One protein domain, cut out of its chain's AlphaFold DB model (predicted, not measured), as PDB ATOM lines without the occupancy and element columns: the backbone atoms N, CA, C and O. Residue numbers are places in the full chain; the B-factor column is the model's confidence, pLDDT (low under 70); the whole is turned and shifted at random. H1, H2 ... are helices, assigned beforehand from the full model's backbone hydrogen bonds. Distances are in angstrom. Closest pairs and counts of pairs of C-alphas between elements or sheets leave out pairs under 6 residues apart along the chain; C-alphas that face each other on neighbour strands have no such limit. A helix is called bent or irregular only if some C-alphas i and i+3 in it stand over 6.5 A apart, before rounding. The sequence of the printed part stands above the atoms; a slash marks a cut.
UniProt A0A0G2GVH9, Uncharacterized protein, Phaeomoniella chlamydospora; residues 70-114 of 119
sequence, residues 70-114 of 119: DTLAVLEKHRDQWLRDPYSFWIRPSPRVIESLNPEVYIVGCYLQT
ATOM      1  N   ASP A  70     115.419 156.745  79.625       88.00
ATOM      2  CA  ASP A  70     116.187 155.556  79.249       88.00
ATOM      3  C   ASP A  70     117.497 155.500  80.038       88.00
ATOM      4  O   ASP A  70     117.852 154.465  80.614       88.00
ATOM      5  N   THR A  71     118.193 156.635  80.132       86.00
ATOM      6  CA  THR A  71     119.375 156.767  80.981       86.00
ATOM      7  C   THR A  71     119.031 156.451  82.439       86.00
ATOM      8  O   THR A  71     119.733 155.656  83.061       86.00
ATOM      9  N   LEU A  72     117.938 156.994  82.990       89.88
ATOM     10  CA  LEU A  72     117.492 156.696  84.357       89.88
ATOM     11  C   LEU A  72     117.242 155.204  84.574       89.88
ATOM     12  O   LEU A  72     117.770 154.637  85.532       89.88
ATOM     13  N   ALA A  73     116.515 154.551  83.669       89.19
ATOM     14  CA  ALA A  73     116.230 153.123  83.755       89.19
ATOM     15  C   ALA A  73     117.518 152.281  83.768       89.19
ATOM     16  O   ALA A  73     117.635 151.309  84.521       89.19
ATOM     17  N   VAL A  74     118.521 152.665  82.970       86.62
ATOM     18  CA  VAL A  74     119.836 152.008  82.973       86.62
ATOM     19  C   VAL A  74     120.562 152.223  84.302       86.62
ATOM     20  O   VAL A  74     121.116 151.261  84.841       86.62
ATOM     21  N   LEU A  75     120.557 153.443  84.847       84.19
ATOM     22  CA  LEU A  75     121.202 153.750  86.128       84.19
ATOM     23  C   LEU A  75     120.545 152.974  87.281       84.19
ATOM     24  O   LEU A  75     121.246 152.395  88.111       84.19
ATOM     25  N   GLU A  76     119.213 152.907  87.312       89.19
ATOM     26  CA  GLU A  76     118.463 152.160  88.325       89.19
ATOM     27  C   GLU A  76     118.733 150.658  88.245       89.19
ATOM     28  O   GLU A  76     119.013 150.027  89.267       89.19
ATOM     29  N   LYS A  77     118.750 150.091  87.033       89.00
ATOM     30  CA  LYS A  77     119.035 148.668  86.811       89.00
ATOM     31  C   LYS A  77     120.397 148.237  87.365       89.00
ATOM     32  O   LYS A  77     120.539 147.102  87.814       89.00
ATOM     33  N   HIS A  78     121.393 149.120  87.329       85.25
ATOM     34  CA  HIS A  78     122.754 148.814  87.778       85.25
ATOM     35  C   HIS A  78     123.071 149.361  89.175       85.25
ATOM     36  O   HIS A  78     124.194 149.190  89.653       85.25
ATOM     37  N   ARG A  79     122.099 149.972  89.867       88.50
ATOM     38  CA  ARG A  79     122.289 150.632  91.167       88.50
ATOM     39  C   ARG A  79     122.950 149.730  92.208       88.50
ATOM     40  O   ARG A  79     123.924 150.136  92.836       88.50
ATOM     41  N   ASP A  80     122.455 148.507  92.372       90.62
ATOM     42  CA  ASP A  80     122.974 147.576  93.382       90.62
ATOM     43  C   ASP A  80     124.397 147.105  93.066       90.62
ATOM     44  O   ASP A  80     125.218 146.930  93.968       90.62
ATOM     45  N   GLN A  81     124.707 146.929  91.779       85.50
ATOM     46  CA  GLN A  81     126.053 146.590  91.325       85.50
ATOM     47  C   GLN A  81     127.015 147.749  91.588       85.50
ATOM     48  O   GLN A  81     128.103 147.528  92.114       85.50
ATOM     49  N   TRP A  82     126.587 148.979  91.306       84.62
ATOM     50  CA  TRP A  82     127.389 150.174  91.537       84.62
ATOM     51  C   TRP A  82     127.674 150.424  93.016       84.62
ATOM     52  O   TRP A  82     128.792 150.778  93.367       84.62
ATOM     53  N   LEU A  83     126.686 150.216  93.894       89.69
ATOM     54  CA  LEU A  83     126.868 150.361  95.341       89.69
ATOM     55  C   LEU A  83     127.800 149.293  95.925       89.69
ATOM     56  O   LEU A  83     128.476 149.547  96.919       89.69
ATOM     57  N   ARG A  84     127.829 148.099  95.323       93.38
ATOM     58  CA  ARG A  84     128.699 146.998  95.749       93.38
ATOM     59  C   ARG A  84     130.131 147.166  95.250       93.38
ATOM     60  O   ARG A  84     131.065 146.906  96.001       93.38
ATOM     61  N   ASP A  85     130.289 147.561  93.991       87.50
ATOM     62  CA  ASP A  85     131.582 147.771  93.350       87.50
ATOM     63  C   ASP A  85     131.498 148.919  92.327       87.50
ATOM     64  O   ASP A  85     131.210 148.691  91.144       87.50
ATOM     65  N   PRO A  86     131.783 150.165  92.753       85.50
ATOM     66  CA  PRO A  86     131.777 151.324  91.868       85.50
ATOM     67  C   PRO A  86     132.782 151.220  90.717       85.50
ATOM     68  O   PRO A  86     132.573 151.810  89.655       85.50
ATOM     69  N   TYR A  87     133.879 150.481  90.922       82.12
ATOM     70  CA  TYR A  87     134.947 150.349  89.937       82.12
ATOM     71  C   TYR A  87     134.497 149.526  88.728       82.12
ATOM     72  O   TYR A  87     134.910 149.824  87.608       82.12
ATOM     73  N   SER A  88     133.585 148.569  88.927       80.56
ATOM     74  CA  SER A  88     133.075 147.684  87.873       80.56
ATOM     75  C   SER A  88     132.503 148.401  86.645       80.56
ATOM     76  O   SER A  88     132.626 147.889  85.535       80.56
ATOM     77  N   PHE A  89     131.949 149.607  86.807       73.50
ATOM     78  CA  PHE A  89     131.436 150.422  85.700       73.50
ATOM     79  C   PHE A  89     132.531 150.912  84.745       73.50
ATOM     80  O   PHE A  89     132.298 151.071  83.550       73.50
ATOM     81  N   TRP A  90     133.739 151.138  85.264       76.19
ATOM     82  CA  TRP A  90     134.883 151.608  84.484       76.19
ATOM     83  C   TRP A  90     135.715 150.460  83.904       76.19
ATOM     84  O   TRP A  90     136.647 150.699  83.132       76.19
ATOM     85  N   ILE A  91     135.394 149.212  84.265       75.00
ATOM     86  CA  ILE A  91     136.057 148.038  83.708       75.00
ATOM     87  C   ILE A  91     135.607 147.896  82.258       75.00
ATOM     88  O   ILE A  91     134.431 147.683  81.964       75.00
ATOM     89  N   ARG A  92     136.566 147.997  81.335       67.12
ATOM     90  CA  ARG A  92     136.281 147.797  79.915       67.12
ATOM     91  C   ARG A  92     135.738 146.376  79.717       67.12
ATOM     92  O   ARG A  92     136.351 145.430  80.223       67.12
ATOM     93  N   PRO A  93     134.628 146.199  78.981       66.12
ATOM     94  CA  PRO A  93     134.131 144.868  78.670       66.12
ATOM     95  C   PRO A  93     135.237 144.053  77.998       66.12
ATOM     96  O   PRO A  93     135.993 144.572  77.176       66.12
ATOM     97  N   SER A  94     135.371 142.783  78.387       64.62
ATOM     98  CA  SER A  94     136.391 141.894  77.825       64.62
ATOM     99  C   SER A  94     136.159 141.712  76.319       64.62
ATOM    100  O   SER A  94     135.010 141.488  75.924       64.62
ATOM    101  N   PRO A  95     137.209 141.733  75.471       62.09
ATOM    102  CA  PRO A  95     137.084 141.531  74.023       62.09
ATOM    103  C   PRO A  95     136.279 140.276  73.655       62.09
ATOM    104  O   PRO A  95     135.462 140.302  72.741       62.09
ATOM    105  N   ARG A  96     136.418 139.206  74.450       59.31
ATOM    106  CA  ARG A  96     135.717 137.926  74.243       59.31
ATOM    107  C   ARG A  96     134.203 138.001  74.452       59.31
ATOM    108  O   ARG A  96     133.477 137.172  73.922       59.31
ATOM    109  N   VAL A  97     133.723 138.961  75.244       59.94
ATOM    110  CA  VAL A  97     132.284 139.192  75.455       59.94
ATOM    111  C   VAL A  97     131.711 140.004  74.292       59.94
ATOM    112  O   VAL A  97     130.593 139.753  73.851       59.94
ATOM    113  N   ILE A  98     132.502 140.935  73.756       57.59
ATOM    114  CA  ILE A  98     132.100 141.865  72.696       57.59
ATOM    115  C   ILE A  98     131.900 141.149  71.353       57.59
ATOM    116  O   ILE A  98     130.953 141.467  70.642       57.59
ATOM    117  N   GLU A  99     132.706 140.127  71.046       57.62
ATOM    118  CA  GLU A  99     132.554 139.273  69.849       57.62
ATOM    119  C   GLU A  99     131.210 138.522  69.780       57.62
ATOM    120  O   GLU A  99     130.805 138.083  68.707       57.62
ATOM    121  N   SER A 100     130.512 138.375  70.911       61.00
ATOM    122  CA  SER A 100     129.217 137.683  70.993       61.00
ATOM    123  C   SER A 100     128.000 138.620  70.953       61.00
ATOM    124  O   SER A 100     126.862 138.154  70.988       61.00
ATOM    125  N   LEU A 101     128.225 139.938  70.897       62.88
ATOM    126  CA  LEU A 101     127.180 140.964  70.906       62.88
ATOM    127  C   LEU A 101     126.830 141.424  69.482       62.88
ATOM    128  O   LEU A 101     127.570 141.193  68.529       62.88
ATOM    129  N   ASN A 102     125.676 142.085  69.344       74.44
ATOM    130  CA  ASN A 102     125.230 142.697  68.088       74.44
ATOM    131  C   ASN A 102     126.368 143.562  67.478       74.44
ATOM    132  O   ASN A 102     127.024 144.286  68.235       74.44
ATOM    133  N   PRO A 103     126.615 143.514  66.150       71.12
ATOM    134  CA  PRO A 103     127.656 144.296  65.469       71.12
ATOM    135  C   PRO A 103     127.716 145.785  65.853       71.12
ATOM    136  O   PRO A 103     128.799 146.361  65.905       71.12
ATOM    137  N   GLU A 104     126.588 146.412  66.188       73.62
ATOM    138  CA  GLU A 104     126.546 147.809  66.652       73.62
ATOM    139  C   GLU A 104     127.251 147.991  68.011       73.62
ATOM    140  O   GLU A 104     128.013 148.936  68.217       73.62
ATOM    141  N   VAL A 105     127.059 147.036  68.924       68.69
ATOM    142  CA  VAL A 105     127.693 147.002  70.252       68.69
ATOM    143  C   VAL A 105     129.171 146.627  70.138       68.69
ATOM    144  O   VAL A 105     129.996 147.123  70.907       68.69
ATOM    145  N   TYR A 106     129.520 145.808  69.142       67.56
ATOM    146  CA  TYR A 106     130.902 145.462  68.829       67.56
ATOM    147  C   TYR A 106     131.734 146.698  68.470       67.56
ATOM    148  O   TYR A 106     132.793 146.921  69.055       67.56
ATOM    149  N   ILE A 107     131.219 147.556  67.581       71.38
ATOM    150  CA  ILE A 107     131.909 148.779  67.137       71.38
ATOM    151  C   ILE A 107     132.167 149.730  68.313       71.38
ATOM    152  O   ILE A 107     133.283 150.228  68.477       71.38
ATOM    153  N   VAL A 108     131.158 149.951  69.163       71.44
ATOM    154  CA  VAL A 108     131.294 150.797  70.360       71.44
ATOM    155  C   VAL A 108     132.279 150.178  71.356       71.44
ATOM    156  O   VAL A 108     133.111 150.889  71.917       71.44
ATOM    157  N   GLY A 109     132.240 148.854  71.539       68.19
ATOM    158  CA  GLY A 109     133.178 148.118  72.384       68.19
ATOM    159  C   GLY A 109     134.629 148.270  71.926       68.19
ATOM    160  O   GLY A 109     135.493 148.590  72.741       68.19
ATOM    161  N   CYS A 110     134.893 148.128  70.625       67.31
ATOM    162  CA  CYS A 110     136.216 148.358  70.047       67.31
ATOM    163  C   CYS A 110     136.673 149.808  70.238       67.31
ATOM    164  O   CYS A 110     137.799 150.035  70.674       67.31
ATOM    165  N   TYR A 111     135.799 150.787  69.982       69.50
ATOM    166  CA  TYR A 111     136.115 152.203  70.181       69.50
ATOM    167  C   TYR A 111     136.488 152.506  71.640       69.50
ATOM    168  O   TYR A 111     137.535 153.092  71.902       69.50
ATOM    169  N   LEU A 112     135.705 152.020  72.608       67.12
ATOM    170  CA  LEU A 112     135.997 152.177  74.037       67.12
ATOM    171  C   LEU A 112     137.267 151.436  74.487       67.12
ATOM    172  O   LEU A 112     137.832 151.772  75.528       67.12
ATOM    173  N   GLN A 113     137.726 150.429  73.740       66.44
ATOM    174  CA  GLN A 113     138.968 149.696  73.997       66.44
ATOM    175  C   GLN A 113     140.202 150.320  73.347       66.44
ATOM    176  O   GLN A 113     141.313 150.022  73.792       66.44
ATOM    177  N   THR A 114     140.046 151.198  72.353       66.25
ATOM    178  CA  THR A 114     141.195 151.922  71.801       66.25
ATOM    179  C   THR A 114     141.867 152.747  72.902       66.25
ATOM    180  O   THR A 114     141.221 153.294  73.807       66.25
TER     181      THR A 114
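Overview. This is residues 70 to 114 of the 119 residues of an uncharacterized protein of Phaeomoniella chlamydospora (UniProt A0A0G2GVH9). The domain is a loose, open arch of short helices: H1, H2 and H3 follow one another round one side, the stretch of residues 91 to 94 bridges across, and H4 and H5 pack together as the other side. The space between the two sides is empty. The printed part has 45 residues with five named helices, H1 to H5 in chain order, and no named strand; the class is all helix. It is loose, with a radius of gyration of the C-alphas of 12.1 A, and spans 28 by 22 by 17 A.

Arrangement. H1, residues 70 to 77, and H2, residues 79 to 84, meet only through their link. H3, residues 86 to 90, and H2 only just touch, with 3 pairs of C-alphas within 8 A and only at the corner; the closest are those of Trp 82 and Phe 89, 7.1 A apart. H4, residues 95 to 98, is apart from H3. H5, residues 103 to 113, and H4 touch; their closest C-alphas, those of Ile 98 and Tyr 106, are 5.4 A apart. H1, H2 and H3 are apart from H5. In H1, H2 and H5 every O i to N i+4 pair is within hydrogen-bond range; in H3 0 of 1 is, beside 1 of 2 O i to N i+3 pairs, and H4 is too short for an O i to N i+4 pair.

Along the chain. H1 begins at C-alpha 70, (116.187, 155.556, 79.249), and is 10.6 A long from first to last C-alpha. H2 measures 8.7 A, H3 8.0 A and H4 5.2 A. H3 is neither bent nor irregular, but only just: C-alphas 86 and 89 are 6.2 A apart. H5, the longest, measures 15.2 A and ends at C-alpha 113, (138.968, 149.696, 73.997).

Size, cuts and confidence. The two C-alphas farthest apart, those of Leu 83 and Pro 103, are 30.5 A apart. The printed part has no cut, and the four links between the helices are tight. Residues 70 to 77 and 82 to 88 stand free. The mean pLDDT of the printed part is 75.6; it is under 70 at residues 92 to 101, 105 to 106 and 109 to 114.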